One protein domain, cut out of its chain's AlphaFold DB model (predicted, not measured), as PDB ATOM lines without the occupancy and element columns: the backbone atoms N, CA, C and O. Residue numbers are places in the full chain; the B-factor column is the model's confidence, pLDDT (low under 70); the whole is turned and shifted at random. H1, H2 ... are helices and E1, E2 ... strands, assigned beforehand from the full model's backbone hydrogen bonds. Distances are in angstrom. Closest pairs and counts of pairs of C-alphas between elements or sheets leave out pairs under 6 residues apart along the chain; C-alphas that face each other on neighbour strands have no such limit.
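Overview. This is residues 66 to 186 of the 259 residues of an uncharacterized protein of Burkholderia humptydooensis (UniProt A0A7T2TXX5). A strongly twisted sheet of four strands has H1 and H2 over one face, H1 toward E1 and H2 toward E4; the longest helix, H3, packs beside H1, and the other face has no named helix. A loop with short strand E2 reaches out to one end, at Gly 103. The printed part has 121 residues with three named helices and five named strands, in order H1 E1 E2 E3 H2 E4 E5 H3; the sheet, E1 E3 E5 E4, is antiparallel and the class mixed. The whole is compact, radius of gyration of the C-alphas 13.5 A, spanning 40 by 35 by 23 A.

Arrangement. Start at H1, residues 78 to 85: it is on the sheet of E1 (91 to 96), E3 (112 to 116), E5 (153 to 160) and E4 (142 to 149), height over the sheet 9.4 A. Look for N 93 and O 114 between E1 and E3, 2.8 A, N 115 and O 156 between E3 and E5, 2.9 A, and N 147 and O 155 in hairpin E4 and E5, 2.9 A, within hydrogen-bond range. E2, residues 106 to 108, pairs with no named strand. H2, residues 119 to 134, is on the same face as H1, two layers, helices over one sheet face; its closest C-alphas to E4 are Ser 126 and Val 144, 5.3 A. E3, H2, E4 form a split strand-helix-strand unit, two strands running the same way with E5 between, its crossover right-handed. H3, residues 167 to 184, touches H1 with residues 174 to 182 alone, closest C-alphas Leu 80 and Thr 178, 4.4 A, a shallow tilt of 25 degrees, the same way. Every O i to N i+4 pair is within range in H1 and H2, and 13 of 14 in H3.

Along the chain. Find C-alpha 78 at (74.679, 36.154, 60.700), where H1 begins; H2 is 22.7 A long, E5 20.8 A and H3 25.2 A, ending at C-alpha 184 (72.076, 27.425, 44.531).

Size, cuts and confidence. The C-alphas farthest apart, Asp 88 and Gly 103, are 40.4 A apart. The printed part has no cut and no long link; pLDDT is under 70 in residues 66 to 74, 100 to 108 and 185 to 186.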
ATOM      1  N   SER A  66      84.661  41.835  67.970       41.91
ATOM      2  CA  SER A  66      83.451  41.232  67.383       41.91
ATOM      3  C   SER A  66      83.725  40.520  66.056       41.91
ATOM      4  O   SER A  66      82.954  39.663  65.660       41.91
ATOM      5  N   ALA A  67      84.800  40.888  65.361       39.81
ATOM      6  CA  ALA A  67      85.193  40.278  64.099       39.81
ATOM      7  C   ALA A  67      86.235  39.155  64.259       39.81
ATOM      8  O   ALA A  67      86.482  38.435  63.297       39.81
ATOM      9  N   LEU A  68      86.817  38.984  65.455       37.56
ATOM     10  CA  LEU A  68      87.779  37.917  65.770       37.56
ATOM     11  C   LEU A  68      87.299  36.951  66.866       37.56
ATOM     12  O   LEU A  68      87.864  35.869  66.998       37.56
ATOM     13  N   SER A  69      86.258  37.280  67.640       37.69
ATOM     14  CA  SER A  69      85.572  36.274  68.450       37.69
ATOM     15  C   SER A  69      84.671  35.471  67.522       37.69
ATOM     16  O   SER A  69      83.624  35.961  67.092       37.69
ATOM     17  N   LEU A  70      85.078  34.237  67.242       40.06
ATOM     18  CA  LEU A  70      84.312  33.239  66.490       40.06
ATOM     19  C   LEU A  70      82.863  33.066  67.010       40.06
ATOM     20  O   LEU A  70      82.005  32.611  66.261       40.06
ATOM     21  N   ASP A  71      82.573  33.512  68.240       34.78
ATOM     22  CA  ASP A  71      81.290  33.316  68.928       34.78
ATOM     23  C   ASP A  71      80.320  34.514  68.886       34.78
ATOM     24  O   ASP A  71      79.183  34.400  69.347       34.78
ATOM     25  N   VAL A  72      80.718  35.677  68.352       47.94
ATOM     26  CA  VAL A  72      79.841  36.868  68.286       47.94
ATOM     27  C   VAL A  72      79.726  37.361  66.853       47.94
ATOM     28  O   VAL A  72      80.244  38.413  66.487       47.94
ATOM     29  N   VAL A  73      79.001  36.612  66.027       58.91
ATOM     30  CA  VAL A  73      78.645  37.105  64.695       58.91
ATOM     31  C   VAL A  73      77.596  38.209  64.814       58.91
ATOM     32  O   VAL A  73      76.562  38.065  65.472       58.91
ATOM     33  N   GLU A  74      77.854  39.342  64.164       69.38
ATOM     34  CA  GLU A  74      76.919  40.462  64.149       69.38
ATOM     35  C   GLU A  74      75.569  40.042  63.534       69.38
ATOM     36  O   GLU A  74      75.508  39.544  62.409       69.38
ATOM     37  N   ARG A  75      74.462  40.315  64.243       75.19
ATOM     38  CA  ARG A  75      73.097  39.863  63.889       75.19
ATOM     39  C   ARG A  75      72.699  40.114  62.426       75.19
ATOM     40  O   ARG A  75      71.918  39.349  61.879       75.19
ATOM     41  N   GLY A  76      73.196  41.188  61.809       83.62
ATOM     42  CA  GLY A  76      72.849  41.550  60.432       83.62
ATOM     43  C   GLY A  76      73.509  40.679  59.359       83.62
ATOM     44  O   GLY A  76      72.897  40.456  58.324       83.62
ATOM     45  N   ILE A  77      74.726  40.181  59.597       88.50
ATOM     46  CA  ILE A  77      75.451  39.318  58.646       88.50
ATOM     47  C   ILE A  77      75.345  37.831  59.008       88.50
ATOM     48  O   ILE A  77      75.656  36.972  58.189       88.50
ATOM     49  N   TRP A  78      74.855  37.521  60.212       90.50
ATOM     50  CA  TRP A  78      74.679  36.154  60.700       90.50
ATOM     51  C   TRP A  78      73.931  35.218  59.738       90.50
ATOM     52  O   TRP A  78      74.445  34.127  59.513       90.50
ATOM     53  N   PRO A  79      72.802  35.606  59.104       93.31
ATOM     54  CA  PRO A  79      72.117  34.710  58.170       93.31
ATOM     55  C   PRO A  79      73.008  34.262  57.002       93.31
ATOM     56  O   PRO A  79      73.028  33.083  56.661       93.31
ATOM     57  N   LEU A  80      73.811  35.177  56.449       95.19
ATOM     58  CA  LEU A  80      74.756  34.872  55.375       95.19
ATOM     59  C   LEU A  80      75.864  33.926  55.855       95.19
ATOM     60  O   LEU A  80      76.204  32.973  55.163       95.19
ATOM     61  N   VAL A  81      76.400  34.168  57.053       94.00
ATOM     62  CA  VAL A  81      77.412  33.297  57.672       94.00
ATOM     63  C   VAL A  81      76.864  31.890  57.905       94.00
ATOM     64  O   VAL A  81      77.553  30.911  57.628       94.00
ATOM     65  N   GLN A  82      75.616  31.771  58.367       93.38
ATOM     66  CA  GLN A  82      74.969  30.472  58.511       93.38
ATOM     67  C   GLN A  82      74.833  29.771  57.163       93.38
ATOM     68  O   GLN A  82      75.224  28.614  57.072       93.38
ATOM     69  N   ALA A  83      74.341  30.464  56.131       94.88
ATOM     70  CA  ALA A  83      74.193  29.892  54.795       94.88
ATOM     71  C   ALA A  83      75.531  29.392  54.228       94.88
ATOM     72  O   ALA A  83      75.590  28.279  53.717       94.88
ATOM     73  N   LEU A  84      76.611  30.165  54.381       94.62
ATOM     74  CA  LEU A  84      77.954  29.755  53.958       94.62
ATOM     75  C   LEU A  84      78.426  28.493  54.686       94.62
ATOM     76  O   LEU A  84      78.919  27.576  54.046       94.62
ATOM     77  N   ASN A  85      78.226  28.415  56.001       93.56
ATOM     78  CA  ASN A  85      78.622  27.250  56.798       93.56
ATOM     79  C   ASN A  85      77.755  25.999  56.559       93.56
ATOM     80  O   ASN A  85      78.075  24.947  57.102       93.56
ATOM     81  N   GLN A  86      76.646  26.100  55.815       92.62
ATOM     82  CA  GLN A  86      75.880  24.929  55.369       92.62
ATOM     83  C   GLN A  86      76.401  24.345  54.050       92.62
ATOM     84  O   GLN A  86      75.960  23.272  53.652       92.62
ATOM     85  N   VAL A  87      77.310  25.037  53.359       92.56
ATOM     86  CA  VAL A  87      77.923  24.516  52.137       92.56
ATOM     87  C   VAL A  87      79.037  23.544  52.514       92.56
ATOM     88  O   VAL A  87      79.902  23.867  53.329       92.56
ATOM     89  N   ASP A  88      79.033  22.358  51.905       90.50
ATOM     90  CA  ASP A  88      80.049  21.347  52.185       90.50
ATOM     91  C   ASP A  88      81.466  21.855  51.869       90.50
ATOM     92  O   ASP A  88      81.725  22.508  50.853       90.50
ATOM     93  N   GLY A  89      82.388  21.586  52.789       90.69
ATOM     94  CA  GLY A  89      83.765  22.070  52.723       90.69
ATOM     95  C   GLY A  89      83.955  23.573  52.962       90.69
ATOM     96  O   GLY A  89      85.100  24.018  52.912       90.69
ATOM     97  N   VAL A  90      82.904  24.359  53.235       94.38
ATOM     98  CA  VAL A  90      83.020  25.794  53.543       94.38
ATOM     99  C   VAL A  90      82.954  26.039  55.048       94.38
ATOM    100  O   VAL A  90      82.053  25.574  55.743       94.38
ATOM    101  N   ARG A  91      83.902  26.827  55.566       93.69
ATOM    102  CA  ARG A  91      83.960  27.206  56.980       93.69
ATOM    103  C   ARG A  91      84.290  28.681  57.145       93.69
ATOM    104  O   ARG A  91      85.372  29.135  56.793       93.69
ATOM    105  N   THR A  92      83.395  29.428  57.775       92.94
ATOM    106  CA  THR A  92      83.634  30.828  58.133       92.94
ATOM    107  C   THR A  92      84.710  30.940  59.215       92.94
ATOM    108  O   THR A  92      84.636  30.283  60.252       92.94
ATOM    109  N   ILE A  93      85.687  31.814  58.977       90.69
ATOM    110  CA  ILE A  93      86.789  32.136  59.889       90.69
ATOM    111  C   ILE A  93      86.481  33.415  60.676       90.69
ATOM    112  O   ILE A  93      86.708  33.488  61.879       90.69
ATOM    113  N   ALA A  94      85.983  34.443  59.989       86.88
ATOM    114  CA  ALA A  94      85.718  35.753  60.572       86.88
ATOM    115  C   ALA A  94      84.633  36.476  59.772       86.88
ATOM    116  O   ALA A  94      84.449  36.231  58.583       86.88
ATOM    117  N   SER A  95      83.911  37.396  60.403       88.62
ATOM    118  CA  SER A  95      82.917  38.212  59.704       88.62
ATOM    119  C   SER A  95      82.710  39.558  60.385       88.62
ATOM    120  O   SER A  95      82.945  39.714  61.581       88.62
ATOM    121  N   CYS A  96      82.258  40.543  59.617       86.75
ATOM    122  CA  CYS A  96      81.851  41.843  60.126       86.75
ATOM    123  C   CYS A  96      80.670  42.354  59.307       86.75
ATOM    124  O   CYS A  96      80.680  42.290  58.083       86.75
ATOM    125  N   HIS A  97      79.661  42.920  59.968       83.88
ATOM    126  CA  HIS A  97      78.532  43.575  59.290       83.88
ATOM    127  C   HIS A  97      78.839  45.061  58.965       83.88
ATOM    128  O   HIS A  97      78.010  45.807  58.434       83.88
ATOM    129  N   GLY A  98      80.066  45.493  59.264       81.31
ATOM    130  CA  GLY A  98      80.612  46.820  59.018       81.31
ATOM    131  C   GLY A  98      80.148  47.882  60.022       81.31
ATOM    132  O   GLY A  98      79.046  47.828  60.591       81.31
ATOM    133  N   HIS A  99      81.010  48.867  60.289       72.31
ATOM    134  CA  HIS A  99      80.814  49.794  61.407       72.31
ATOM    135  C   HIS A  99      80.217  51.143  60.984       72.31
ATOM    136  O   HIS A  99      80.552  51.735  59.955       72.31
ATOM    137  N   ARG A 100      79.325  51.672  61.835       60.50
ATOM    138  CA  ARG A 100      78.758  53.019  61.673       60.50
ATOM    139  C   ARG A 100      79.807  54.078  61.997       60.50
ATOM    140  O   ARG A 100      80.381  54.063  63.084       60.50
ATOM    141  N   GLY A 101      79.996  55.018  61.073       53.56
ATOM    142  CA  GLY A 101      80.609  56.300  61.388       53.56
ATOM    143  C   GLY A 101      79.582  57.247  62.026       53.56
ATOM    144  O   GLY A 101      78.373  56.992  61.966       53.56
ATOM    145  N   PRO A 102      80.028  58.344  62.658       46.00
ATOM    146  CA  PRO A 102      79.129  59.428  63.032       46.00
ATOM    147  C   PRO A 102      78.500  60.030  61.760       46.00
ATOM    148  O   PRO A 102      79.224  60.411  60.848       46.00
ATOM    149  N   GLY A 103      77.163  60.105  61.697       51.12
ATOM    150  CA  GLY A 103      76.445  60.736  60.573       51.12
ATOM    151  C   GLY A 103      75.671  59.810  59.622       51.12
ATOM    152  O   GLY A 103      75.550  60.130  58.448       51.12
ATOM    153  N   VAL A 104      75.117  58.685  60.098       50.34
ATOM    154  CA  VAL A 104      74.236  57.748  59.341       50.34
ATOM    155  C   VAL A 104      74.937  56.966  58.211       50.34
ATOM    156  O   VAL A 104      74.515  55.853  57.899       50.34
ATOM    157  N   LEU A 105      76.052  57.469  57.685       51.44
ATOM    158  CA  LEU A 105      76.931  56.788  56.738       51.44
ATOM    159  C   LEU A 105      77.952  55.896  57.469       51.44
ATOM    160  O   LEU A 105      78.551  56.267  58.483       51.44
ATOM    161  N   THR A 106      78.138  54.682  56.965       53.28
ATOM    162  CA  THR A 106      79.163  53.736  57.418       53.28
ATOM    163  C   THR A 106      80.474  54.039  56.695       53.28
ATOM    164  O   THR A 106      80.509  54.082  55.471       53.28
ATOM    165  N   TYR A 107      81.534  54.310  57.463       50.22
ATOM    166  CA  TYR A 107      82.857  54.707  56.950       50.22
ATOM    167  C   TYR A 107      83.978  53.771  57.433       50.22
ATOM    168  O   TYR A 107      85.044  53.709  56.832       50.22
ATOM    169  N   ASN A 108      83.748  53.011  58.511       53.66
ATOM    170  CA  ASN A 108      84.779  52.183  59.129       53.66
ATOM    171  C   ASN A 108      84.481  50.697  58.916       53.66
ATOM    172  O   ASN A 108      83.767  50.083  59.700       53.66
ATOM    173  N   GLY A 109      85.081  50.123  57.878       70.56
ATOM    174  CA  GLY A 109      85.039  48.688  57.607       70.56
ATOM    175  C   GLY A 109      83.810  48.286  56.805       70.56
ATOM    176  O   GLY A 109      82.676  48.393  57.275       70.56
ATOM    177  N   ASN A 110      84.062  47.811  55.592       86.25
ATOM    178  CA  ASN A 110      83.041  47.203  54.760       86.25
ATOM    179  C   ASN A 110      82.545  45.907  55.404       86.25
ATOM    180  O   ASN A 110      83.323  45.241  56.088       86.25
ATOM    181  N   PRO A 111      81.273  45.536  55.202       90.19
ATOM    182  CA  PRO A 111      80.806  44.211  55.549       90.19
ATOM    183  C   PRO A 111      81.651  43.167  54.823       90.19
ATOM    184  O   PRO A 111      81.892  43.301  53.619       90.19
ATOM    185  N   TYR A 112      82.085  42.146  55.551       92.38
ATOM    186  CA  TYR A 112      82.860  41.048  54.995       92.38
ATOM    187  C   TYR A 112      82.584  39.726  55.705       92.38
ATOM    188  O   TYR A 112      82.182  39.694  56.871       92.38
ATOM    189  N   VAL A 113      82.889  38.637  55.008       94.19
ATOM    190  CA  VAL A 113      83.033  37.289  55.551       94.19
ATOM    191  C   VAL A 113      84.343  36.710  55.023       94.19
ATOM    192  O   VAL A 113      84.558  36.676  53.815       94.19
ATOM    193  N   TYR A 114      85.216  36.268  55.921       94.19
ATOM    194  CA  TYR A 114      86.374  35.440  55.605       94.19
ATOM    195  C   TYR A 114      86.022  33.981  55.854       94.19
ATOM    196  O   TYR A 114      85.477  33.658  56.911       94.19
ATOM    197  N   PHE A 115      86.355  33.103  54.917       94.44
ATOM    198  CA  PHE A 115      86.064  31.679  55.015       94.44
ATOM    199  C   PHE A 115      87.137  30.824  54.333       94.44
ATOM    200  O   PHE A 115      87.864  31.274  53.447       94.44
ATOM    201  N   GLU A 116      87.238  29.582  54.784       94.44
ATOM    202  CA  GLU A 116      87.921  28.480  54.114       94.44
ATOM    203  C   GLU A 116      86.908  27.786  53.204       94.44
ATOM    204  O   GLU A 116      85.725  27.710  53.539       94.44
ATOM    205  N   GLY A 117      87.350  27.290  52.054       92.88
ATOM    206  CA  GLY A 117      86.482  26.531  51.167       92.88
ATOM    207  C   GLY A 117      87.138  26.154  49.844       92.88
ATOM    208  O   GLY A 117      88.249  26.608  49.549       92.88
ATOM    209  N   PRO A 118      86.461  25.332  49.029       92.75
ATOM    210  CA  PRO A 118      86.941  24.975  47.703       92.75
ATOM    211  C   PRO A 118      87.094  26.209  46.803       92.75
ATOM    212  O   PRO A 118      86.233  27.090  46.771       92.75
ATOM    213  N   ALA A 119      88.161  26.258  46.001       91.00
ATOM    214  CA  ALA A 119      88.354  27.338  45.026       91.00
ATOM    215  C   ALA A 119      87.233  27.378  43.969       91.00
ATOM    216  O   ALA A 119      86.862  28.453  43.505       91.00
ATOM    217  N   THR A 120      86.666  26.217  43.631       91.94
ATOM    218  CA  THR A 120      85.518  26.081  42.723       91.94
ATOM    219  C   THR A 120      84.273  26.772  43.275       91.94
ATOM    220  O   THR A 120      83.611  27.503  42.544       91.94
ATOM    221  N   PHE A 121      84.005  26.624  44.576       92.88
ATOM    222  CA  PHE A 121      82.925  27.334  45.260       92.88
ATOM    223  C   PHE A 121      83.125  28.853  45.195       92.88
ATOM    224  O   PHE A 121      82.208  29.588  44.835       92.88
ATOM    225  N   ALA A 122      84.335  29.330  45.505       93.75
ATOM    226  CA  ALA A 122      84.644  30.758  45.473       93.75
ATOM    227  C   ALA A 122      84.482  31.365  44.070       93.75
ATOM    228  O   ALA A 122      83.968  32.476  43.942       93.75
ATOM    229  N   LEU A 123      84.900  30.636  43.030       93.00
ATOM    230  CA  LEU A 123      84.753  31.062  41.640       93.00
ATOM    231  C   LEU A 123      83.274  31.165  41.244       93.00
ATOM    232  O   LEU A 123      82.847  32.237  40.823       93.00
ATOM    233  N   ALA A 124      82.490  30.108  41.474       92.75
ATOM    234  CA  ALA A 124      81.058  30.099  41.170       92.75
ATOM    235  C   ALA A 124      80.303  31.204  41.930       92.75
ATOM    236  O   ALA A 124      79.455  31.901  41.372       92.75
ATOM    237  N   LEU A 125      80.649  31.424  43.205       95.12
ATOM    238  CA  LEU A 125      80.084  32.517  43.994       95.12
ATOM    239  C   LEU A 125      80.429  33.890  43.397       95.12
ATOM    240  O   LEU A 125      79.562  34.761  43.355       95.12
ATOM    241  N   SER A 126      81.664  34.087  42.922       95.75
ATOM    242  CA  SER A 126      82.074  35.333  42.261       95.75
ATOM    243  C   SER A 126      81.273  35.585  40.984       95.75
ATOM    244  O   SER A 126      80.735  36.676  40.815       95.75
ATOM    245  N   GLU A 127      81.156  34.579  40.115       94.12
ATOM    246  CA  GLU A 127      80.429  34.678  38.842       94.12
ATOM    247  C   GLU A 127      78.947  34.999  39.066       94.12
ATOM    248  O   GLU A 127      78.387  35.891  38.425       94.12
ATOM    249  N   HIS A 128      78.319  34.337  40.041       93.81
ATOM    250  CA  HIS A 128      76.934  34.609  40.414       93.81
ATOM    251  C   HIS A 128      76.731  36.020  40.971       93.81
ATOM    252  O   HIS A 128      75.728  36.661  40.655       93.81
ATOM    253  N   ILE A 129      77.665  36.521  41.780       95.56
ATOM    254  CA  ILE A 129      77.610  37.889  42.308       95.56
ATOM    255  C   ILE A 129      77.757  38.914  41.185       95.56
ATOM    256  O   ILE A 129      76.980  39.869  41.137       95.56
ATOM    257  N   ASP A 130      78.710  38.717  40.273       94.44
ATOM    258  CA  ASP A 130      78.923  39.623  39.144       94.44
ATOM    259  C   ASP A 130      77.696  39.644  38.213       94.44
ATOM    260  O   ASP A 130      77.245  40.720  37.814       94.44
ATOM    261  N   CYS A 131      77.088  38.483  37.945       94.62
ATOM    262  CA  CYS A 131      75.845  38.374  37.176       94.62
ATOM    263  C   CYS A 131      74.649  39.034  37.886       94.62
ATOM    264  O   CYS A 131      73.852  39.746  37.276       94.62
ATOM    265  N   ALA A 132      74.509  38.834  39.197       95.19
ATOM    266  CA  ALA A 132      73.435  39.453  39.968       95.19
ATOM    267  C   ALA A 132      73.575  40.979  40.026       95.19
ATOM    268  O   ALA A 132      72.572  41.691  39.986       95.19
ATOM    269  N   TYR A 133      74.807  41.484  40.096       95.75
ATOM    270  CA  TYR A 133      75.077  42.913  40.045       95.75
ATOM    271  C   TYR A 133      74.791  43.503  38.656       95.75
ATOM    272  O   TYR A 133      74.143  44.543  38.574       95.75
ATOM    273  N   SER A 134      75.193  42.836  37.565       95.06
ATOM    274  CA  SER A 134      74.907  43.313  36.200       95.06
ATOM    275  C   SER A 134      73.413  43.328  35.865       95.06
ATOM    276  O   SER A 134      72.970  44.166  35.088       95.06
ATOM    277  N   ARG A 135      72.628  42.449  36.498       95.12
ATOM    278  CA  ARG A 135      71.160  42.392  36.395       95.12
ATOM    279  C   ARG A 135      70.428  43.253  37.433       95.12
ATOM    280  O   ARG A 135      69.241  43.043  37.661       95.12
ATOM    281  N   GLU A 136      71.132  44.148  38.128       94.31
ATOM    282  CA  GLU A 136      70.573  45.047  39.154       94.31
ATOM    283  C   GLU A 136      69.838  44.332  40.315       94.31
ATOM    284  O   GLU A 136      69.033  44.928  41.037       94.31
ATOM    285  N   ARG A 137      70.123  43.040  40.543       94.75
ATOM    286  CA  ARG A 137      69.580  42.276  41.684       94.75
ATOM    287  C   ARG A 137      70.275  42.659  42.989       94.75
ATOM    288  O   ARG A 137      69.637  42.668  44.043       94.75
ATOM    289  N   LEU A 138      71.561  42.993  42.903       96.38
ATOM    290  CA  LEU A 138      72.351  43.568  43.987       96.38
ATOM    291  C   LEU A 138      72.452  45.083  43.817       96.38
ATOM    292  O   LEU A 138      72.716  45.578  42.725       96.38
ATOM    293  N   ILE A 139      72.270  45.822  44.910       95.75
ATOM    294  CA  ILE A 139      72.409  47.282  44.921       95.75
ATOM    295  C   ILE A 139      73.882  47.676  44.906       95.75
ATOM    296  O   ILE A 139      74.266  48.656  44.267       95.75
ATOM    297  N   TYR A 140      74.700  46.964  45.673       95.06
ATOM    298  CA  TYR A 140      76.116  47.238  45.795       95.06
ATOM    299  C   TYR A 140      76.941  46.167  45.106       95.06
ATOM    300  O   TYR A 140      76.559  45.001  45.018       95.06
ATOM    301  N   ARG A 141      78.142  46.563  44.685       94.81
ATOM    302  CA  ARG A 141      79.131  45.609  44.212       94.81
ATOM    303  C   ARG A 141      79.710  44.842  45.395       94.81
ATOM    304  O   ARG A 141      80.231  45.438  46.339       94.81
ATOM    305  N   TRP A 142      79.659  43.522  45.308       97.00
ATOM    306  CA  TRP A 142      80.364  42.608  46.199       97.00
ATOM    307  C   TRP A 142      81.535  41.980  45.451       97.00
ATOM    308  O   TRP A 142      81.519  41.888  44.227       97.00
ATOM    309  N   ARG A 143      82.576  41.585  46.179       95.94
ATOM    310  CA  ARG A 143      83.748  40.910  45.618       95.94
ATOM    311  C   ARG A 143      84.045  39.640  46.381       95.94
ATOM    312  O   ARG A 143      84.040  39.652  47.614       95.94
ATOM    313  N   VAL A 144      84.396  38.609  45.624       96.88
ATOM    314  CA  VAL A 144      85.002  37.383  46.133       96.88
ATOM    315  C   VAL A 144      86.463  37.343  45.701       96.88
ATOM    316  O   VAL A 144      86.795  37.725  44.580       96.88
ATOM    317  N   GLY A 145      87.358  36.922  46.588       94.38
ATOM    318  CA  GLY A 145      88.769  36.770  46.245       94.38
ATOM    319  C   GLY A 145      89.544  35.949  47.264       94.38
ATOM    320  O   GLY A 145      89.105  35.769  48.395       94.38
ATOM    321  N   GLY A 146      90.710  35.451  46.859       92.94
ATOM    322  CA  GLY A 146      91.673  34.825  47.763       92.94
ATOM    323  C   GLY A 146      92.659  35.855  48.307       92.94
ATOM    324  O   GLY A 146      93.132  36.718  47.566       92.94
ATOM    325  N   GLN A 147      93.002  35.760  49.588       89.12
ATOM    326  CA  GLN A 147      94.066  36.558  50.191       89.12
ATOM    327  C   GLN A 147      94.862  35.746  51.216       89.12
ATOM    328  O   GLN A 147      94.376  34.773  51.784       89.12
ATOM    329  N   THR A 148      96.094  36.174  51.484       86.50
ATOM    330  CA  THR A 148      96.845  35.711  52.656       86.50
ATOM    331  C   THR A 148      96.705  36.762  53.748       86.50
ATOM    332  O   THR A 148      97.231  37.866  53.616       86.50
ATOM    333  N   HIS A 149      95.964  36.442  54.803       80.81
ATOM    334  CA  HIS A 149      95.801  37.306  55.964       80.81
ATOM    335  C   HIS A 149      96.905  37.013  56.996       80.81
ATOM    336  O   HIS A 149      97.131  35.841  57.303       80.81
ATOM    337  N   PRO A 150      97.554  38.033  57.593       73.38
ATOM    338  CA  PRO A 150      98.648  37.825  58.548       73.38
ATOM    339  C   PRO A 150      98.277  36.940  59.744       73.38
ATOM    340  O   PRO A 150      99.103  36.172  60.221       73.38
ATOM    341  N   GLU A 151      97.032  37.045  60.213       76.25
ATOM    342  CA  GLU A 151      96.543  36.318  61.394       76.25
ATOM    343  C   GLU A 151      95.721  35.069  61.046       76.25
ATOM    344  O   GLU A 151      95.630  34.161  61.865       76.25
ATOM    345  N   LEU A 152      95.113  35.015  59.852       74.38
ATOM    346  CA  LEU A 152      94.174  33.941  59.478       74.38
ATOM    347  C   LEU A 152      94.771  32.963  58.456       74.38
ATOM    348  O   LEU A 152      94.138  31.967  58.128       74.38
ATOM    349  N   GLY A 153      95.970  33.236  57.935       83.12
ATOM    350  CA  GLY A 153      96.570  32.437  56.870       83.12
ATOM    351  C   GLY A 153      95.887  32.656  55.518       83.12
ATOM    352  O   GLY A 153      95.393  33.746  55.222       83.12
ATOM    353  N   GLN A 154      95.911  31.637  54.658       88.56
ATOM    354  CA  GLN A 154      95.228  31.684  53.364       88.56
ATOM    355  C   GLN A 154      93.718  31.577  53.570       88.56
ATOM    356  O   GLN A 154      93.238  30.599  54.134       88.56
ATOM    357  N   CYS A 155      92.971  32.568  53.095       92.75
ATOM    358  CA  CYS A 155      91.521  32.591  53.203       92.75
ATOM    359  C   CYS A 155      90.869  33.169  51.948       92.75
ATOM    360  O   CYS A 155      91.485  33.906  51.170       92.75
ATOM    361  N   ILE A 156      89.596  32.839  51.764       95.44
ATOM    362  CA  ILE A 156      88.721  33.484  50.792       95.44
ATOM    363  C   ILE A 156      87.949  34.577  51.524       95.44
ATOM    364  O   ILE A 156      87.598  34.435  52.696       95.44
ATOM    365  N   TYR A 157      87.697  35.687  50.843       94.50
ATOM    366  CA  TYR A 157      86.880  36.772  51.358       94.50
ATOM    367  C   TYR A 157      85.693  37.030  50.446       94.50
ATOM    368  O   TYR A 157      85.832  37.020  49.229       94.50
ATOM    369  N   LEU A 158      84.549  37.317  51.056       96.69
ATOM    370  CA  LEU A 158      83.398  37.965  50.446       96.69
ATOM    371  C   LEU A 158      83.267  39.333  51.107       96.69
ATOM    372  O   LEU A 158      83.019  39.405  52.306       96.69
ATOM    373  N   SER A 159      83.457  40.418  50.362       95.06
ATOM    374  CA  SER A 159      83.414  41.776  50.913       95.06
ATOM    375  C   SER A 159      82.637  42.712  50.012       95.06
ATOM    376  O   SER A 159      82.730  42.639  48.787       95.06
ATOM    377  N   LEU A 160      81.936  43.659  50.626       93.94
ATOM    378  CA  LEU A 160      81.391  44.803  49.913       93.94
ATOM    379  C   LEU A 160      82.538  45.632  49.313       93.94
ATOM    380  O   LEU A 160      83.509  45.951  50.006       93.94
ATOM    381  N   ASP A 161      82.406  46.023  48.050       91.69
ATOM    382  CA  ASP A 161      83.327  46.903  47.327       91.69
ATOM    383  C   ASP A 161      82.709  48.291  47.153       91.69
ATOM    384  O   ASP A 161      82.461  48.786  46.056       91.69
ATOM    385  N   SER A 162      82.400  48.922  48.281       86.00
ATOM    386  CA  SER A 162      81.918  50.298  48.304       86.00
ATOM    387  C   SER A 162      82.521  51.040  49.479       86.00
ATOM    388  O   SER A 162      82.716  50.463  50.539       86.00
ATOM    389  N   ARG A 163      82.796  52.334  49.319       77.94
ATOM    390  CA  ARG A 163      83.224  53.195  50.435       77.94
ATOM    391  C   ARG A 163      82.062  53.621  51.329       77.94
ATOM    392  O   ARG A 163      82.288  54.005  52.471       77.94
ATOM    393  N   PHE A 164      80.839  53.587  50.798       82.00
ATOM    394  CA  PHE A 164      79.639  54.061  51.476       82.00
ATOM    395  C   PHE A 164      78.464  53.139  51.182       82.00
ATOM    396  O   PHE A 164      78.238  52.731  50.043       82.00
ATOM    397  N   TYR A 165      77.672  52.841  52.205       85.00
ATOM    398  CA  TYR A 165      76.457  52.056  52.042       85.00
ATOM    399  C   TYR A 165      75.394  52.473  53.056       85.00
ATOM    400  O   TYR A 165      75.676  53.003  54.130       85.00
ATOM    401  N   LEU A 166      74.139  52.239  52.695       85.62
ATOM    402  CA  LEU A 166      72.981  52.492  53.537       85.62
ATOM    403  C   LEU A 166      72.527  51.163  54.127       85.62
ATOM    404  O   LEU A 166      72.295  50.215  53.383       85.62
ATOM    405  N   ARG A 167      72.333  51.084  55.450       81.25
ATOM    406  CA  ARG A 167      71.974  49.812  56.109       81.25
ATOM    407  C   ARG A 167      70.709  49.156  55.557       81.25
ATOM    408  O   ARG A 167      70.686  47.941  55.440       81.25
ATOM    409  N   GLY A 168      69.684  49.939  55.220       82.44
ATOM    410  CA  GLY A 168      68.451  49.389  54.645       82.44
ATOM    411  C   GLY A 168      68.690  48.721  53.288       82.44
ATOM    412  O   GLY A 168      68.171  47.643  53.031       82.44
ATOM    413  N   ARG A 169      69.544  49.324  52.452       90.38
ATOM    414  CA  ARG A 169      69.935  48.762  51.153       90.38
ATOM    415  C   ARG A 169      70.888  47.576  51.313       90.38
ATOM    416  O   ARG A 169      70.706  46.567  50.654       90.38
ATOM    417  N   LEU A 170      71.833  47.662  52.251       90.88
ATOM    418  CA  LEU A 170      72.736  46.556  52.570       90.88
ATOM    419  C   LEU A 170      71.964  45.317  53.039       90.88
ATOM    420  O   LEU A 170      72.305  44.209  52.651       90.88
ATOM    421  N   ALA A 171      70.928  45.495  53.861       90.62
ATOM    422  CA  ALA A 171      70.107  44.385  54.333       90.62
ATOM    423  C   ALA A 171      69.433  43.630  53.175       90.62
ATOM    424  O   ALA A 171      69.317  42.411  53.244       90.62
ATOM    425  N   ARG A 172      69.041  44.335  52.103       94.56
ATOM    426  CA  ARG A 172      68.500  43.709  50.890       94.56
ATOM    427  C   ARG A 172      69.551  42.852  50.183       94.56
ATOM    428  O   ARG A 172      69.264  41.698  49.885       94.56
ATOM    429  N   ASP A 173      70.752  43.383  49.970       95.75
ATOM    430  CA  ASP A 173      71.849  42.624  49.356       95.75
ATOM    431  C   ASP A 173      72.235  41.402  50.198       95.75
ATOM    432  O   ASP A 173      72.383  40.305  49.669       95.75
ATOM    433  N   LEU A 174      72.347  41.564  51.520       95.12
ATOM    434  CA  LEU A 174      72.646  40.463  52.439       95.12
ATOM    435  C   LEU A 174      71.557  39.386  52.423       95.12
ATOM    436  O   LEU A 174      71.883  38.201  52.462       95.12
ATOM    437  N   ALA A 175      70.281  39.772  52.349       95.00
ATOM    438  CA  ALA A 175      69.175  38.826  52.226       95.00
ATOM    439  C   ALA A 175      69.253  38.042  50.909       95.00
ATOM    440  O   ALA A 175      69.133  36.818  50.928       95.00
ATOM    441  N   TRP A 176      69.531  38.729  49.796       95.31
ATOM    442  CA  TRP A 176      69.721  38.081  48.500       95.31
ATOM    443  C   TRP A 176      70.898  37.099  48.531       95.31
ATOM    444  O   TRP A 176      70.730  35.936  48.182       95.31
ATOM    445  N   LEU A 177      72.064  37.530  49.030       95.88
ATOM    446  CA  LEU A 177      73.255  36.680  49.147       95.88
ATOM    447  C   LEU A 177      72.984  35.448  50.015       95.88
ATOM    448  O   LEU A 177      73.363  34.341  49.645       95.88
ATOM    449  N   THR A 178      72.296  35.632  51.144       95.62
ATOM    450  CA  THR A 178      71.918  34.536  52.047       95.62
ATOM    451  C   THR A 178      71.058  33.506  51.320       95.62
ATOM    452  O   THR A 178      71.354  32.313  51.362       95.62
ATOM    453  N   GLN A 179      70.011  33.964  50.631       94.12
ATOM    454  CA  GLN A 179      69.109  33.092  49.886       94.12
ATOM    455  C   GLN A 179      69.835  32.382  48.739       94.12
ATOM    456  O   GLN A 179      69.619  31.189  48.525       94.12
ATOM    457  N   HIS A 180      70.706  33.086  48.016       92.69
ATOM    458  CA  HIS A 180      71.415  32.533  46.864       92.69
ATOM    459  C   HIS A 180      72.406  31.446  47.282       92.69
ATOM    460  O   HIS A 180      72.372  30.346  46.738       92.69
ATOM    461  N   VAL A 181      73.218  31.698  48.315       92.69
ATOM    462  CA  VAL A 181      74.145  30.692  48.865       92.69
ATOM    463  C   VAL A 181      73.384  29.455  49.351       92.69
ATOM    464  O   VAL A 181      73.770  28.335  49.023       92.69
ATOM    465  N   ALA A 182      72.275  29.653  50.072       88.12
ATOM    466  CA  ALA A 182      71.473  28.554  50.601       88.12
ATOM    467  C   ALA A 182      70.785  27.709  49.512       88.12
ATOM    468  O   ALA A 182      70.636  26.506  49.689       88.12
ATOM    469  N   SER A 183      70.349  28.321  48.406       83.62
ATOM    470  CA  SER A 183      69.531  27.642  47.390       83.62
ATOM    471  C   SER A 183      70.314  27.071  46.210       83.62
ATOM    472  O   SER A 183      69.877  26.082  45.632       83.62
ATOM    473  N   GLN A 184      71.436  27.687  45.828       70.56
ATOM    474  CA  GLN A 184      72.076  27.425  44.531       70.56
ATOM    475  C   GLN A 184      73.455  26.771  44.642       70.56
ATOM    476  O   GLN A 184      73.970  26.292  43.638       70.56
ATOM    477  N   ILE A 185      74.083  26.775  45.824       65.12
ATOM    478  CA  ILE A 185      75.495  26.377  45.944       65.12
ATOM    479  C   ILE A 185      75.736  25.326  47.052       65.12
ATOM    480  O   ILE A 185      76.737  24.618  47.020       65.12
ATOM    481  N   GLY A 186      74.807  25.159  48.002       55.00
ATOM    482  CA  GLY A 186      74.914  24.155  49.077       55.00
ATOM    483  C   GLY A 186      74.534  22.721  48.686       55.00
ATOM    484  O   GLY A 186      74.932  21.775  49.360       55.00
TER     485      GLY A 186